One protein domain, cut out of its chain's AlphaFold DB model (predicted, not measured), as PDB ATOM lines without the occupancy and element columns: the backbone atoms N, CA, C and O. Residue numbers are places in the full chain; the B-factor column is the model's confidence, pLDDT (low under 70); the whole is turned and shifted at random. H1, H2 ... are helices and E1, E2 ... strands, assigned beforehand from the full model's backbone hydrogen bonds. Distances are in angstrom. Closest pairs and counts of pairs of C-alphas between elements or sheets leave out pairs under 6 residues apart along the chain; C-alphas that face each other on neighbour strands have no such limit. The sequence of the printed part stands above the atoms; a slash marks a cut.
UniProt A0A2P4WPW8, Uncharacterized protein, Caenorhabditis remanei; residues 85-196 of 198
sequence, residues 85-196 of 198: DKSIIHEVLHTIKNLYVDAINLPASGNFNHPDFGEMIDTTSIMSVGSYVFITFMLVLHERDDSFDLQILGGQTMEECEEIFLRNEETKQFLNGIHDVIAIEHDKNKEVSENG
ATOM      1  N   ASP A  85     197.687 181.955 153.962       58.09
ATOM      2  CA  ASP A  85     198.634 180.992 153.404       58.09
ATOM      3  C   ASP A  85     199.353 181.600 152.193       58.09
ATOM      4  O   ASP A  85     198.835 181.657 151.081       58.09
ATOM      5  N   LYS A  86     200.587 182.057 152.422       58.28
ATOM      6  CA  LYS A  86     201.432 182.703 151.406       58.28
ATOM      7  C   LYS A  86     201.995 181.727 150.364       58.28
ATOM      8  O   LYS A  86     202.715 182.163 149.467       58.28
ATOM      9  N   SER A  87     201.755 180.419 150.504       51.44
ATOM     10  CA  SER A  87     202.276 179.402 149.583       51.44
ATOM     11  C   SER A  87     201.431 179.244 148.313       51.44
ATOM     12  O   SER A  87     201.934 178.737 147.307       51.44
ATOM     13  N   ILE A  88     200.187 179.731 148.324       55.75
ATOM     14  CA  ILE A  88     199.251 179.631 147.201       55.75
ATOM     15  C   ILE A  88     199.191 180.985 146.491       55.75
ATOM     16  O   ILE A  88     198.523 181.921 146.904       55.75
ATOM     17  N   ILE A  89     199.949 181.094 145.405       56.81
ATOM     18  CA  ILE A  89     200.195 182.361 144.697       56.81
ATOM     19  C   ILE A  89     199.072 182.794 143.737       56.81
ATOM     20  O   ILE A  89     199.115 183.915 143.240       56.81
ATOM     21  N   HIS A  90     198.085 181.934 143.462       61.38
ATOM     22  CA  HIS A  90     197.014 182.213 142.490       61.38
ATOM     23  C   HIS A  90     195.624 182.361 143.118       61.38
ATOM     24  O   HIS A  90     194.706 182.834 142.455       61.38
ATOM     25  N   GLU A  91     195.468 181.997 144.389       77.19
ATOM     26  CA  GLU A  91     194.183 182.003 145.084       77.19
ATOM     27  C   GLU A  91     194.342 182.730 146.413       77.19
ATOM     28  O   GLU A  91     195.338 182.572 147.119       77.19
ATOM     29  N   VAL A  92     193.354 183.544 146.768       84.00
ATOM     30  CA  VAL A  92     193.321 184.190 148.080       84.00
ATOM     31  C   VAL A  92     192.596 183.246 149.030       84.00
ATOM     32  O   VAL A  92     191.370 183.290 149.135       84.00
ATOM     33  N   LEU A  93     193.366 182.376 149.687       88.00
ATOM     34  CA  LEU A  93     192.880 181.398 150.660       88.00
ATOM     35  C   LEU A  93     193.175 181.860 152.092       88.00
ATOM     36  O   LEU A  93     194.292 182.276 152.421       88.00
ATOM     37  N   HIS A  94     192.172 181.757 152.958       87.94
ATOM     38  CA  HIS A  94     192.265 182.135 154.366       87.94
ATOM     39  C   HIS A  94     191.689 181.051 155.263       87.94
ATOM     40  O   HIS A  94     190.727 180.374 154.908       87.94
ATOM     41  N   THR A  95     192.274 180.914 156.453       88.25
ATOM     42  CA  THR A  95     191.746 180.056 157.521       88.25
ATOM     43  C   THR A  95     191.296 180.906 158.703       88.25
ATOM     44  O   THR A  95     192.094 181.669 159.255       88.25
ATOM     45  N   ILE A  96     190.050 180.724 159.133       87.56
ATOM     46  CA  ILE A  96     189.511 181.273 160.382       87.56
ATOM     47  C   ILE A  96     189.553 180.154 161.414       87.56
ATOM     48  O   ILE A  96     189.076 179.059 161.134       87.56
ATOM     49  N   LYS A  97     190.126 180.399 162.593       86.62
ATOM     50  CA  LYS A  97     190.214 179.411 163.681       86.62
ATOM     51  C   LYS A  97     189.273 179.771 164.823       86.62
ATOM     52  O   LYS A  97     189.052 180.953 165.067       86.62
ATOM     53  N   ASN A  98     188.817 178.764 165.567       85.31
ATOM     54  CA  ASN A  98     187.972 178.915 166.759       85.31
ATOM     55  C   ASN A  98     186.715 179.758 166.484       85.31
ATOM     56  O   ASN A  98     186.460 180.760 167.154       85.31
ATOM     57  N   LEU A  99     185.955 179.365 165.463       87.06
ATOM     58  CA  LEU A  99     184.743 180.059 165.038       87.06
ATOM     59  C   LEU A  99     183.520 179.447 165.725       87.06
ATOM     60  O   LEU A  99     183.352 178.232 165.717       87.06
ATOM     61  N   TYR A 100     182.642 180.285 166.266       88.12
ATOM     62  CA  TYR A 100     181.318 179.871 166.724       88.12
ATOM     63  C   TYR A 100     180.256 180.341 165.729       88.12
ATOM     64  O   TYR A 100     180.269 181.503 165.315       88.12
ATOM     65  N   VAL A 101     179.350 179.441 165.359       87.81
ATOM     66  CA  VAL A 101     178.272 179.675 164.395       87.81
ATOM     67  C   VAL A 101     176.936 179.513 165.108       87.81
ATOM     68  O   VAL A 101     176.596 178.426 165.576       87.81
ATOM     69  N   ASP A 102     176.170 180.598 165.177       87.00
ATOM     70  CA  ASP A 102     174.803 180.612 165.696       87.00
ATOM     71  C   ASP A 102     173.790 180.475 164.539       87.00
ATOM     72  O   ASP A 102     174.104 180.744 163.378       87.00
ATOM     73  N   ALA A 103     172.548 180.099 164.841       84.94
ATOM     74  CA  ALA A 103     171.464 180.003 163.867       84.94
ATOM     75  C   ALA A 103     171.214 181.332 163.135       84.94
ATOM     76  O   ALA A 103     170.900 181.334 161.948       84.94
ATOM     77  N   ILE A 104     171.412 182.477 163.804       85.56
ATOM     78  CA  ILE A 104     171.295 183.799 163.158       85.56
ATOM     79  C   ILE A 104     172.356 184.026 162.068       85.56
ATOM     80  O   ILE A 104     172.147 184.834 161.161       85.56
ATOM     81  N   ASN A 105     173.484 183.315 162.131       85.75
ATOM     82  CA  ASN A 105     174.528 183.385 161.114       85.75
ATOM     83  C   ASN A 105     174.206 182.543 159.874       85.75
ATOM     84  O   ASN A 105     174.927 182.653 158.888       85.75
ATOM     85  N   LEU A 106     173.143 181.736 159.894       87.12
ATOM     86  CA  LEU A 106     172.730 180.857 158.799       87.12
ATOM     87  C   LEU A 106     171.352 181.303 158.275       87.12
ATOM     88  O   LEU A 106     170.345 180.637 158.514       87.12
ATOM     89  N   PRO A 107     171.267 182.467 157.600       81.12
ATOM     90  CA  PRO A 107     169.988 183.059 157.194       81.12
ATOM     91  C   PRO A 107     169.252 182.239 156.125       81.12
ATOM     92  O   PRO A 107     168.032 182.335 155.999       81.12
ATOM     93  N   ALA A 108     169.999 181.478 155.331       79.81
ATOM     94  CA  ALA A 108     169.506 180.645 154.252       79.81
ATOM     95  C   ALA A 108     170.458 179.461 154.065       79.81
ATOM     96  O   ALA A 108     171.641 179.544 154.397       79.81
ATOM     97  N   SER A 109     169.938 178.365 153.515       72.88
ATOM     98  CA  SER A 109     170.770 177.210 153.179       72.88
ATOM     99  C   SER A 109     171.868 177.608 152.193       72.88
ATOM    100  O   SER A 109     171.609 178.355 151.248       72.88
ATOM    101  N   GLY A 110     173.084 177.119 152.430       81.81
ATOM    102  CA  GLY A 110     174.253 177.421 151.605       81.81
ATOM    103  C   GLY A 110     174.884 178.791 151.864       81.81
ATOM    104  O   GLY A 110     175.891 179.092 151.232       81.81
ATOM    105  N   ASN A 111     174.357 179.604 152.789       85.81
ATOM    106  CA  ASN A 111     174.919 180.919 153.107       85.81
ATOM    107  C   ASN A 111     175.262 181.027 154.596       85.81
ATOM    108  O   ASN A 111     174.462 180.705 155.474       85.81
ATOM    109  N   PHE A 112     176.445 181.564 154.875       89.75
ATOM    110  CA  PHE A 112     176.923 181.883 156.211       89.75
ATOM    111  C   PHE A 112     177.276 183.368 156.305       89.75
ATOM    112  O   PHE A 112     178.154 183.860 155.605       89.75
ATOM    113  N   ASN A 113     176.621 184.092 157.206       89.06
ATOM    114  CA  ASN A 113     176.919 185.491 157.493       89.06
ATOM    115  C   ASN A 113     177.963 185.596 158.609       89.06
ATOM    116  O   ASN A 113     177.623 185.608 159.799       89.06
ATOM    117  N   HIS A 114     179.232 185.717 158.216       88.00
ATOM    118  CA  HIS A 114     180.326 185.984 159.145       88.00
ATOM    119  C   HIS A 114     180.253 187.434 159.650       88.00
ATOM    120  O   HIS A 114     180.064 188.346 158.838       88.00
ATOM    121  N   PRO A 115     180.468 187.695 160.955       80.62
ATOM    122  CA  PRO A 115     180.393 189.045 161.514       80.62
ATOM    123  C   PRO A 115     181.320 190.040 160.804       80.62
ATOM    124  O   PRO A 115     180.887 191.138 160.469       80.62
ATOM    125  N   ASP A 116     182.555 189.632 160.506       81.81
ATOM    126  CA  ASP A 116     183.555 190.521 159.898       81.81
ATOM    127  C   ASP A 116     183.512 190.559 158.366       81.81
ATOM    128  O   ASP A 116     183.766 191.606 157.769       81.81
ATOM    129  N   PHE A 117     183.188 189.430 157.726       85.50
ATOM    130  CA  PHE A 117     183.316 189.257 156.277       85.50
ATOM    131  C   PHE A 117     181.983 189.359 155.539       85.50
ATOM    132  O   PHE A 117     181.992 189.395 154.310       85.50
ATOM    133  N   GLY A 118     180.858 189.416 156.255       86.50
ATOM    134  CA  GLY A 118     179.521 189.381 155.673       86.50
ATOM    135  C   GLY A 118     179.172 188.002 155.116       86.50
ATOM    136  O   GLY A 118     179.620 186.978 155.628       86.50
ATOM    137  N   GLU A 119     178.361 187.991 154.063       89.62
ATOM    138  CA  GLU A 119     177.838 186.771 153.440       89.62
ATOM    139  C   GLU A 119     178.927 185.931 152.759       89.62
ATOM    140  O   GLU A 119     179.650 186.413 151.889       89.62
ATOM    141  N   MET A 120     179.029 184.666 153.137       91.94
ATOM    142  CA  MET A 120     179.932 183.671 152.572       91.94
ATOM    143  C   MET A 120     179.103 182.502 152.041       91.94
ATOM    144  O   MET A 120     178.139 182.083 152.680       91.94
ATOM    145  N   ILE A 121     179.487 181.971 150.887       92.19
ATOM    146  CA  ILE A 121     178.788 180.880 150.212       92.19
ATOM    147  C   ILE A 121     179.403 179.561 150.669       92.19
ATOM    148  O   ILE A 121     180.573 179.282 150.409       92.19
ATOM    149  N   ASP A 122     178.612 178.740 151.339       90.44
ATOM    150  CA  ASP A 122     178.969 177.383 151.715       90.44
ATOM    151  C   ASP A 122     178.741 176.418 150.551       90.44
ATOM    152  O   ASP A 122     177.688 175.799 150.399       90.44
ATOM    153  N   THR A 123     179.763 176.301 149.709       82.31
ATOM    154  CA  THR A 123     179.721 175.437 148.521       82.31
ATOM    155  C   THR A 123     179.801 173.947 148.849       82.31
ATOM    156  O   THR A 123     179.505 173.119 147.989       82.31
ATOM    157  N   THR A 124     180.192 173.593 150.076       82.19
ATOM    158  CA  THR A 124     180.423 172.207 150.506       82.19
ATOM    159  C   THR A 124     179.432 171.730 151.566       82.19
ATOM    160  O   THR A 124     179.510 170.574 151.976       82.19
ATOM    161  N   SER A 125     178.463 172.569 151.950       83.62
ATOM    162  CA  SER A 125     177.418 172.260 152.942       83.62
ATOM    163  C   SER A 125     177.983 171.801 154.291       83.62
ATOM    164  O   SER A 125     177.453 170.891 154.924       83.62
ATOM    165  N   ILE A 126     179.087 172.412 154.721       85.19
ATOM    166  CA  ILE A 126     179.749 172.086 155.990       85.19
ATOM    167  C   ILE A 126     179.318 172.989 157.146       85.19
ATOM    168  O   ILE A 126     179.649 172.700 158.299       85.19
ATOM    169  N   MET A 127     178.660 174.112 156.858       89.81
ATOM    170  CA  MET A 127     178.282 175.116 157.844       89.81
ATOM    171  C   MET A 127     176.985 174.719 158.540       89.81
ATOM    172  O   MET A 127     175.953 174.491 157.918       89.81
ATOM    173  N   SER A 128     177.045 174.667 159.864       89.00
ATOM    174  CA  SER A 128     175.956 174.281 160.754       89.00
ATOM    175  C   SER A 128     176.128 174.985 162.101       89.00
ATOM    176  O   SER A 128     177.185 175.550 162.391       89.00
ATOM    177  N   VAL A 129     175.081 174.988 162.927       88.69
ATOM    178  CA  VAL A 129     175.149 175.594 164.264       88.69
ATOM    179  C   VAL A 129     176.122 174.802 165.134       88.69
ATOM    180  O   VAL A 129     175.917 173.610 165.379       88.69
ATOM    181  N   GLY A 130     177.145 175.473 165.657       88.75
ATOM    182  CA  GLY A 130     178.149 174.843 166.504       88.75
ATOM    183  C   GLY A 130     179.487 175.569 166.516       88.75
ATOM    184  O   GLY A 130     179.639 176.677 166.001       88.75
ATOM    185  N   SER A 131     180.471 174.922 167.132       89.06
ATOM    186  CA  SER A 131     181.846 175.420 167.202       89.06
ATOM    187  C   SER A 131     182.723 174.731 166.163       89.06
ATOM    188  O   SER A 131     182.635 173.520 165.972       89.06
ATOM    189  N   TYR A 132     183.623 175.485 165.543       89.56
ATOM    190  CA  TYR A 132     184.588 175.019 164.555       89.56
ATOM    191  C   TYR A 132     186.011 175.259 165.052       89.56
ATOM    192  O   TYR A 132     186.369 176.371 165.447       89.56
ATOM    193  N   VAL A 133     186.850 174.224 164.969       88.25
ATOM    194  CA  VAL A 133     188.305 174.345 165.129       88.25
ATOM    195  C   VAL A 133     188.828 175.322 164.081       88.25
ATOM    196  O   VAL A 133     189.602 176.226 164.404       88.25
ATOM    197  N   PHE A 134     188.377 175.162 162.836       88.44
ATOM    198  CA  PHE A 134     188.638 176.108 161.764       88.44
ATOM    199  C   PHE A 134     187.623 176.001 160.623       88.44
ATOM    200  O   PHE A 134     186.979 174.965 160.456       88.44
ATOM    201  N   ILE A 135     187.559 177.051 159.806       91.62
ATOM    202  CA  ILE A 135     187.010 177.031 158.448       91.62
ATOM    203  C   ILE A 135     188.031 177.621 157.473       91.62
ATOM    204  O   ILE A 135     188.810 178.506 157.838       91.62
ATOM    205  N   THR A 136     188.036 177.135 156.238       91.56
ATOM    206  CA  THR A 136     188.817 177.677 155.127       91.56
ATOM    207  C   THR A 136     187.887 178.292 154.096       91.56
ATOM    208  O   THR A 136     186.854 177.719 153.744       91.56
ATOM    209  N   PHE A 137     188.262 179.461 153.593       92.38
ATOM    210  CA  PHE A 137     187.514 180.133 152.544       92.38
ATOM    211  C   PHE A 137     188.439 180.736 151.499       92.38
ATOM    212  O   PHE A 137     189.590 181.080 151.783       92.38
ATOM    213  N   MET A 138     187.903 180.883 150.296       92.62
ATOM    214  CA  MET A 138     188.574 181.460 149.146       92.62
ATOM    215  C   MET A 138     187.796 182.662 148.625       92.62
ATOM    216  O   MET A 138     186.567 182.680 148.636       92.62
ATOM    217  N   LEU A 139     188.524 183.662 148.141       92.88
ATOM    218  CA  LEU A 139     187.947 184.760 147.378       92.88
ATOM    219  C   LEU A 139     187.834 184.388 145.899       92.88
ATOM    220  O   LEU A 139     188.824 183.996 145.279       92.88
ATOM    221  N   VAL A 140     186.649 184.584 145.324       92.81
ATOM    222  CA  VAL A 140     186.367 184.354 143.901       92.81
ATOM    223  C   VAL A 140     186.054 185.684 143.229       92.81
ATOM    224  O   VAL A 140     185.069 186.330 143.572       92.81
ATOM    225  N   LEU A 141     186.909 186.108 142.295       91.75
ATOM    226  CA  LEU A 141     186.760 187.370 141.567       91.75
ATOM    227  C   LEU A 141     185.764 187.233 140.413       91.75
ATOM    228  O   LEU A 141     185.868 186.311 139.603       91.75
ATOM    229  N   HIS A 142     184.884 188.221 140.275       90.81
ATOM    230  CA  HIS A 142     183.986 188.361 139.135       90.81
ATOM    231  C   HIS A 142     184.466 189.510 138.247       90.81
ATOM    232  O   HIS A 142     184.271 190.688 138.540       90.81
ATOM    233  N   GLU A 143     185.128 189.176 137.138       79.94
ATOM    234  CA  GLU A 143     185.734 190.184 136.250       79.94
ATOM    235  C   GLU A 143     184.709 191.051 135.504       79.94
ATOM    236  O   GLU A 143     185.055 192.099 134.968       79.94
ATOM    237  N   ARG A 144     183.447 190.613 135.418       82.56
ATOM    238  CA  ARG A 144     182.431 191.288 134.596       82.56
ATOM    239  C   ARG A 144     181.838 192.531 135.254       82.56
ATOM    240  O   ARG A 144     181.355 193.404 134.538       82.56
ATOM    241  N   ASP A 145     181.831 192.594 136.576       88.25
ATOM    242  CA  ASP A 145     181.129 193.610 137.366       88.25
ATOM    243  C   ASP A 145     181.992 194.206 138.490       88.25
ATOM    244  O   ASP A 145     181.482 194.942 139.339       88.25
ATOM    245  N   ASP A 146     183.301 193.932 138.473       90.00
ATOM    246  CA  ASP A 146     184.254 194.357 139.501       90.00
ATOM    247  C   ASP A 146     183.756 193.996 140.909       90.00
ATOM    248  O   ASP A 146     183.711 194.841 141.814       90.00
ATOM    249  N   SER A 147     183.338 192.744 141.088       93.31
ATOM    250  CA  SER A 147     182.838 192.208 142.353       93.31
ATOM    251  C   SER A 147     183.558 190.908 142.720       93.31
ATOM    252  O   SER A 147     184.492 190.470 142.042       93.31
ATOM    253  N   PHE A 148     183.204 190.336 143.867       94.38
ATOM    254  CA  PHE A 148     183.762 189.072 144.325       94.38
ATOM    255  C   PHE A 148     182.828 188.407 145.327       94.38
ATOM    256  O   PHE A 148     182.090 189.100 146.028       94.38
ATOM    257  N   ASP A 149     182.962 187.093 145.455       93.56
ATOM    258  CA  ASP A 149     182.346 186.299 146.512       93.56
ATOM    259  C   ASP A 149     183.403 185.688 147.430       93.56
ATOM    260  O   ASP A 149     184.586 185.592 147.090       93.56
ATOM    261  N   LEU A 150     182.957 185.253 148.606       93.38
ATOM    262  CA  LEU A 150     183.741 184.416 149.505       93.38
ATOM    263  C   LEU A 150     183.102 183.036 149.552       93.38
ATOM    264  O   LEU A 150     181.936 182.918 149.920       93.38
ATOM    265  N   GLN A 151     183.858 182.008 149.190       94.31
ATOM    266  CA  GLN A 151     183.388 180.628 149.164       94.31
ATOM    267  C   GLN A 151     184.076 179.822 150.254       94.31
ATOM    268  O   GLN A 151     185.303 179.802 150.339       94.31
ATOM    269  N   ILE A 152     183.290 179.154 151.087       92.56
ATOM    270  CA  ILE A 152     183.784 178.218 152.091       92.56
ATOM    271  C   ILE A 152     184.122 176.915 151.374       92.56
ATOM    272  O   ILE A 152     183.307 176.374 150.623       92.56
ATOM    273  N   LEU A 153     185.350 176.448 151.594       90.44
ATOM    274  CA  LEU A 153     185.901 175.257 150.948       90.44
ATOM    275  C   LEU A 153     185.992 174.069 151.903       90.44
ATOM    276  O   LEU A 153     185.962 172.921 151.468       90.44
ATOM    277  N   GLY A 154     186.135 174.327 153.201       88.75
ATOM    278  CA  GLY A 154     186.399 173.287 154.183       88.75
ATOM    279  C   GLY A 154     186.326 173.802 155.615       88.75
ATOM    280  O   GLY A 154     186.286 175.003 155.870       88.75
ATOM    281  N   GLY A 155     186.297 172.877 156.565       88.38
ATOM    282  CA  GLY A 155     186.238 173.200 157.982       88.38
ATOM    283  C   GLY A 155     186.187 171.953 158.847       88.38
ATOM    284  O   GLY A 155     185.953 170.849 158.359       88.38
ATOM    285  N   GLN A 156     186.435 172.139 160.138       89.88
ATOM    286  CA  GLN A 156     186.400 171.077 161.134       89.88
ATOM    287  C   GLN A 156     185.620 171.555 162.354       89.88
ATOM    288  O   GLN A 156     186.001 172.547 162.975       89.88
ATOM    289  N   THR A 157     184.560 170.838 162.721       87.12
ATOM    290  CA  THR A 157     183.799 171.090 163.948       87.12
ATOM    291  C   THR A 157     184.610 170.696 165.182       87.12
ATOM    292  O   THR A 157     185.432 169.780 165.144       87.12
ATOM    293  N   MET A 158     184.387 171.387 166.294       85.44
ATOM    294  CA  MET A 158     184.868 170.952 167.604       85.44
ATOM    295  C   MET A 158     183.916 169.873 168.125       85.44
ATOM    296  O   MET A 158     182.702 170.062 168.084       85.44
ATOM    297  N   GLU A 159     184.446 168.759 168.629       72.81
ATOM    298  CA  GLU A 159     183.639 167.817 169.411       72.81
ATOM    299  C   GLU A 159     183.174 168.534 170.691       72.81
ATOM    300  O   GLU A 159     183.987 168.997 171.494       72.81
ATOM    301  N   GLU A 160     181.860 168.704 170.848       56.03
ATOM    302  CA  GLU A 160     181.274 169.324 172.038       56.03
ATOM    303  C   GLU A 160     181.363 168.345 173.223       56.03
ATOM    304  O   GLU A 160     180.912 167.206 173.124       56.03
ATOM    305  N   CYS A 161     181.911 168.778 174.368       45.19
ATOM    306  CA  CYS A 161     181.803 168.013 175.616       45.19
ATOM    307  C   CYS A 161     180.317 167.838 175.999       45.19
ATOM    308  O   CYS A 161     179.560 168.810 176.017       45.19
ATOM    309  N   GLU A 162     179.928 166.607 176.353       44.78
ATOM    310  CA  GLU A 162     178.551 166.091 176.509       44.78
ATOM    311  C   GLU A 162     177.586 166.902 177.411       44.78
ATOM    312  O   GLU A 162     176.376 166.690 177.361       44.78
ATOM    313  N   GLU A 163     178.047 167.861 178.220       44.28
ATOM    314  CA  GLU A 163     177.181 168.579 179.172       44.28
ATOM    315  C   GLU A 163     176.288 169.673 178.545       44.28
ATOM    316  O   GLU A 163     175.272 170.041 179.140       44.28
ATOM    317  N   ILE A 164     176.588 170.166 177.334       45.97
ATOM    318  CA  ILE A 164     175.749 171.158 176.609       45.97
ATOM    319  C   ILE A 164     174.729 170.467 175.668       45.97
ATOM    320  O   ILE A 164     173.739 171.071 175.245       45.97
ATOM    321  N   PHE A 165     174.917 169.171 175.405       42.88
ATOM    322  CA  PHE A 165     174.225 168.384 174.376       42.88
ATOM    323  C   PHE A 165     172.700 168.277 174.589       42.88
ATOM    324  O   PHE A 165     171.915 168.357 173.646       42.88
ATOM    325  N   LEU A 166     172.238 168.179 175.840       44.97
ATOM    326  CA  LEU A 166     170.852 167.789 176.149       44.97
ATOM    327  C   LEU A 166     169.775 168.855 175.867       44.97
ATOM    328  O   LEU A 166     168.593 168.522 175.879       44.97
ATOM    329  N   ARG A 167     170.132 170.126 175.630       46.38
ATOM    330  CA  ARG A 167     169.143 171.195 175.355       46.38
ATOM    331  C   ARG A 167     168.983 171.566 173.881       46.38
ATOM    332  O   ARG A 167     168.026 172.265 173.570       46.38
ATOM    333  N   ASN A 168     169.887 171.130 173.002       53.16
ATOM    334  CA  ASN A 168     169.945 171.590 171.606       53.16
ATOM    335  C   ASN A 168     169.804 170.460 170.566       53.16
ATOM    336  O   ASN A 168     169.783 170.733 169.369       53.16
ATOM    337  N   GLU A 169     169.694 169.207 171.017       54.59
ATOM    338  CA  GLU A 169     169.578 168.003 170.182       54.59
ATOM    339  C   GLU A 169     168.366 168.035 169.236       54.59
ATOM    340  O   GLU A 169     168.529 167.802 168.044       54.59
ATOM    341  N   GLU A 170     167.168 168.403 169.705       55.25
ATOM    342  CA  GLU A 170     165.963 168.396 168.850       55.25
ATOM    343  C   GLU A 170     166.030 169.451 167.728       55.25
ATOM    344  O   GLU A 170     165.638 169.186 166.590       55.25
ATOM    345  N   THR A 171     166.589 170.632 168.012       54.75
ATOM    346  CA  THR A 171     166.761 171.707 167.020       54.75
ATOM    347  C   THR A 171     167.889 171.389 166.035       54.75
ATOM    348  O   THR A 171     167.729 171.614 164.834       54.75
ATOM    349  N   LYS A 172     169.013 170.829 166.511       54.31
ATOM    350  CA  LYS A 172     170.122 170.377 165.653       54.31
ATOM    351  C   LYS A 172     169.694 169.227 164.741       54.31
ATOM    352  O   LYS A 172     169.978 169.281 163.552       54.31
ATOM    353  N   GLN A 173     168.973 168.230 165.255       59.44
ATOM    354  CA  GLN A 173     168.468 167.115 164.446       59.44
ATOM    355  C   GLN A 173     167.494 167.588 163.359       59.44
ATOM    356  O   GLN A 173     167.575 167.123 162.224       59.44
ATOM    357  N   PHE A 174     166.612 168.544 163.672       61.03
ATOM    358  CA  PHE A 174     165.698 169.113 162.680       61.03
ATOM    359  C   PHE A 174     166.439 169.861 161.561       61.03
ATOM    360  O   PHE A 174     166.137 169.658 160.387       61.03
ATOM    361  N   LEU A 175     167.423 170.698 161.905       55.38
ATOM    362  CA  LEU A 175     168.193 171.466 160.920       55.38
ATOM    363  C   LEU A 175     169.133 170.572 160.096       55.38
ATOM    364  O   LEU A 175     169.171 170.698 158.875       55.38
ATOM    365  N   ASN A 176     169.816 169.613 160.724       55.81
ATOM    366  CA  ASN A 176     170.690 168.665 160.025       55.81
ATOM    367  C   ASN A 176     169.900 167.758 159.073       55.81
ATOM    368  O   ASN A 176     170.354 167.500 157.963       55.81
ATOM    369  N   GLY A 177     168.674 167.373 159.440       56.59
ATOM    370  CA  GLY A 177     167.784 166.636 158.543       56.59
ATOM    371  C   GLY A 177     167.426 167.402 157.263       56.59
ATOM    372  O   GLY A 177     167.191 166.781 156.231       56.59
ATOM    373  N   ILE A 178     167.420 168.741 157.289       59.03
ATOM    374  CA  ILE A 178     167.226 169.564 156.084       59.03
ATOM    375  C   ILE A 178     168.495 169.550 155.217       59.03
ATOM    376  O   ILE A 178     168.394 169.446 153.995       59.03
ATOM    377  N   HIS A 179     169.679 169.611 155.829       53.25
ATOM    378  CA  HIS A 179     170.955 169.591 155.107       53.25
ATOM    379  C   HIS A 179     171.254 168.230 154.456       53.25
ATOM    380  O   HIS A 179     171.686 168.198 153.303       53.25
ATOM    381  N   ASP A 180     170.931 167.118 155.119       53.31
ATOM    382  CA  ASP A 180     171.118 165.767 154.571       53.31
ATOM    383  C   ASP A 180     170.268 165.524 153.314       53.31
ATOM    384  O   ASP A 180     170.728 164.921 152.342       53.31
ATOM    385  N   VAL A 181     169.031 166.033 153.291       56.25
ATOM    386  CA  VAL A 181     168.157 165.939 152.108       56.25
ATOM    387  C   VAL A 181     168.771 166.683 150.920       56.25
ATOM    388  O   VAL A 181     168.739 166.178 149.798       56.25
ATOM    389  N   ILE A 182     169.388 167.839 151.162       52.44
ATOM    390  CA  ILE A 182     170.006 168.661 150.116       52.44
ATOM    391  C   ILE A 182     171.299 168.024 149.598       52.44
ATOM    392  O   ILE A 182     171.517 168.020 148.387       52.44
ATOM    393  N   ALA A 183     172.126 167.434 150.467       54.84
ATOM    394  CA  ALA A 183     173.320 166.696 150.045       54.84
ATOM    395  C   ALA A 183     172.955 165.544 149.091       54.84
ATOM    396  O   ALA A 183     173.551 165.393 148.023       54.84
ATOM    397  N   ILE A 184     171.893 164.802 149.415       58.72
ATOM    398  CA  ILE A 184     171.373 163.718 148.570       58.72
ATOM    399  C   ILE A 184     170.838 164.248 147.230       58.72
ATOM    400  O   ILE A 184     171.027 163.610 146.192       58.72
ATOM    401  N   GLU A 185     170.144 165.388 147.219       53.31
ATOM    402  CA  GLU A 185     169.636 165.996 145.981       53.31
ATOM    403  C   GLU A 185     170.759 166.564 145.103       53.31
ATOM    404  O   GLU A 185     170.710 166.430 143.878       53.31
ATOM    405  N   HIS A 186     171.794 167.145 145.709       54.00
ATOM    406  CA  HIS A 186     172.964 167.658 145.005       54.00
ATOM    407  C   HIS A 186     173.764 166.530 144.343       54.00
ATOM    408  O   HIS A 186     174.074 166.622 143.152       54.00
ATOM    409  N   ASP A 187     174.019 165.433 145.059       57.12
ATOM    410  CA  ASP A 187     174.711 164.263 144.506       57.12
ATOM    411  C   ASP A 187     173.918 163.620 143.359       57.12
ATOM    412  O   ASP A 187     174.479 163.329 142.301       57.12
ATOM    413  N   LYS A 188     172.588 163.515 143.492       52.34
ATOM    414  CA  LYS A 188     171.719 163.045 142.398       52.34
ATOM    415  C   LYS A 188     171.765 163.951 141.172       52.34
ATOM    416  O   LYS A 188     171.821 163.457 140.047       52.34
ATOM    417  N   ASN A 189     171.739 165.268 141.353       54.09
ATOM    418  CA  ASN A 189     171.792 166.207 140.233       54.09
ATOM    419  C   ASN A 189     173.160 166.192 139.535       54.09
ATOM    420  O   ASN A 189     173.236 166.385 138.318       54.09
ATOM    421  N   LYS A 190     174.232 165.900 140.276       53.88
ATOM    422  CA  LYS A 190     175.579 165.717 139.733       53.88
ATOM    423  C   LYS A 190     175.677 164.440 138.890       53.88
ATOM    424  O   LYS A 190     176.125 164.510 137.748       53.88
ATOM    425  N   GLU A 191     175.130 163.319 139.367       54.91
ATOM    426  CA  GLU A 191     175.061 162.059 138.605       54.91
ATOM    427  C   GLU A 191     174.190 162.155 137.340       54.91
ATOM    428  O   GLU A 191     174.516 161.560 136.311       54.91
ATOM    429  N   VAL A 192     173.085 162.907 137.377       55.34
ATOM    430  CA  VAL A 192     172.225 163.134 136.197       55.34
ATOM    431  C   VAL A 192     172.925 164.015 135.157       55.34
ATOM    432  O   VAL A 192     172.768 163.791 133.958       55.34
ATOM    433  N   SER A 193     173.737 164.975 135.599       52.09
ATOM    434  CA  SER A 193     174.531 165.842 134.719       52.09
ATOM    435  C   SER A 193     175.700 165.094 134.064       52.09
ATOM    436  O   SER A 193     176.053 165.386 132.924       52.09
ATOM    437  N   GLU A 194     176.270 164.101 134.751       51.06
ATOM    438  CA  GLU A 194     177.359 163.260 134.233       51.06
ATOM    439  C   GLU A 194     176.859 162.117 133.328       51.06
ATOM    440  O   GLU A 194     177.548 161.737 132.382       51.06
ATOM    441  N   ASN A 195     175.637 161.617 133.546       52.09
ATOM    442  CA  ASN A 195     175.030 160.553 132.732       52.09
ATOM    443  C   ASN A 195     174.096 161.063 131.614       52.09
ATOM    444  O   ASN A 195     173.594 160.268 130.819       52.09
ATOM    445  N   GLY A 196     173.863 162.376 131.529       44.97
ATOM    446  CA  GLY A 196     172.983 163.037 130.557       44.97
ATOM    447  C   GLY A 196     173.639 163.414 129.224       44.97
ATOM    448  O   GLY A 196     173.222 164.384 128.598       44.97
TER     449      GLY A 196
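AT A GLANCE: This is residues 85 to 196 of the 198 residues of an uncharacterized protein of Caenorhabditis remanei (UniProt A0A2P4WPW8). A strongly twisted sheet of five strands, curled like part of a barrel, makes the body, and one long helix, H1, is set off from it at the end of a long link. The long hairpin of E4 and E5 is the middle of the sheet, with E1 beside E4 and the short hairpin of E2 and E3 beside E5; the turn at residues 142 to 147 sticks out, and so do residues 184 to 196, of which 184 to 195 belong to H1. The printed part has 112 residues, with named elements in the order E1 E2 E3 E4 E5 H1, and its class is mixed, helices and strands. The sheet is mixed, in the order E1, E4, E5, E3, E2. The whole is only just loose, close to compact, with a radius of gyration of the C-alphas of 16.1 A, and spans 48 by 40 by 25 A.

HOW THE PARTS SIT: E4, residues 130 to 142, and E5, residues 147 to 157, form a hairpin, antiparallel at 155 degrees; N 138 and O 151 are 2.8 A apart, within hydrogen-bond range. E1, residues 92 to 101, is an edge strand antiparallel to E4 at 148 degrees, with N 96 and O 135 at 2.9 A. E1 bends by 85 degrees at residue 98, and E4 bends by 88 degrees at residue 133. E3, residues 118 to 122, is parallel to E5 at 63 degrees, with N 152 and O 121 at 2.8 A. E2, residues 111 to 114, is the other edge strand and forms a hairpin with E3, antiparallel at 141 degrees, with N 120 and O 112 at 2.7 A. The pairing of E3 is staggered: residues 118 to 121 pair with E2 and residues 121 to 122 with E5. H1, residues 169 to 195, is not on the sheet, with 1 pair of C-alphas within 10 A, and is apart from E1, E2, E3 and E4. In H1, 22 of 23 O i to N i+4 pairs are within hydrogen-bond range.

IN THESE COORDINATES: E4 is 31.1 A long from first to last C-alpha, and E5 30.2 A. E1 begins at C-alpha 92 (193.321, 184.190, 148.080) and is 22.7 A long. E2 measures 9.6 A and E3 12.6 A. H1 runs 38.6 A, from C-alpha 169 (169.578, 168.003, 170.182) to C-alpha 195 (175.030, 160.553, 132.732).

THE WHOLE: The two C-alphas farthest apart, those of Arg 144 and Glu 163, are 50.3 A apart. The printed part has no cut. The link from E5 to H1, 11 residues, is long, and residues 161 to 167 stand free. Mean pLDDT of the printed part is 74.3; residues 85 to 90 and 160 to 196 are under 70, and H1 has a mean of 55.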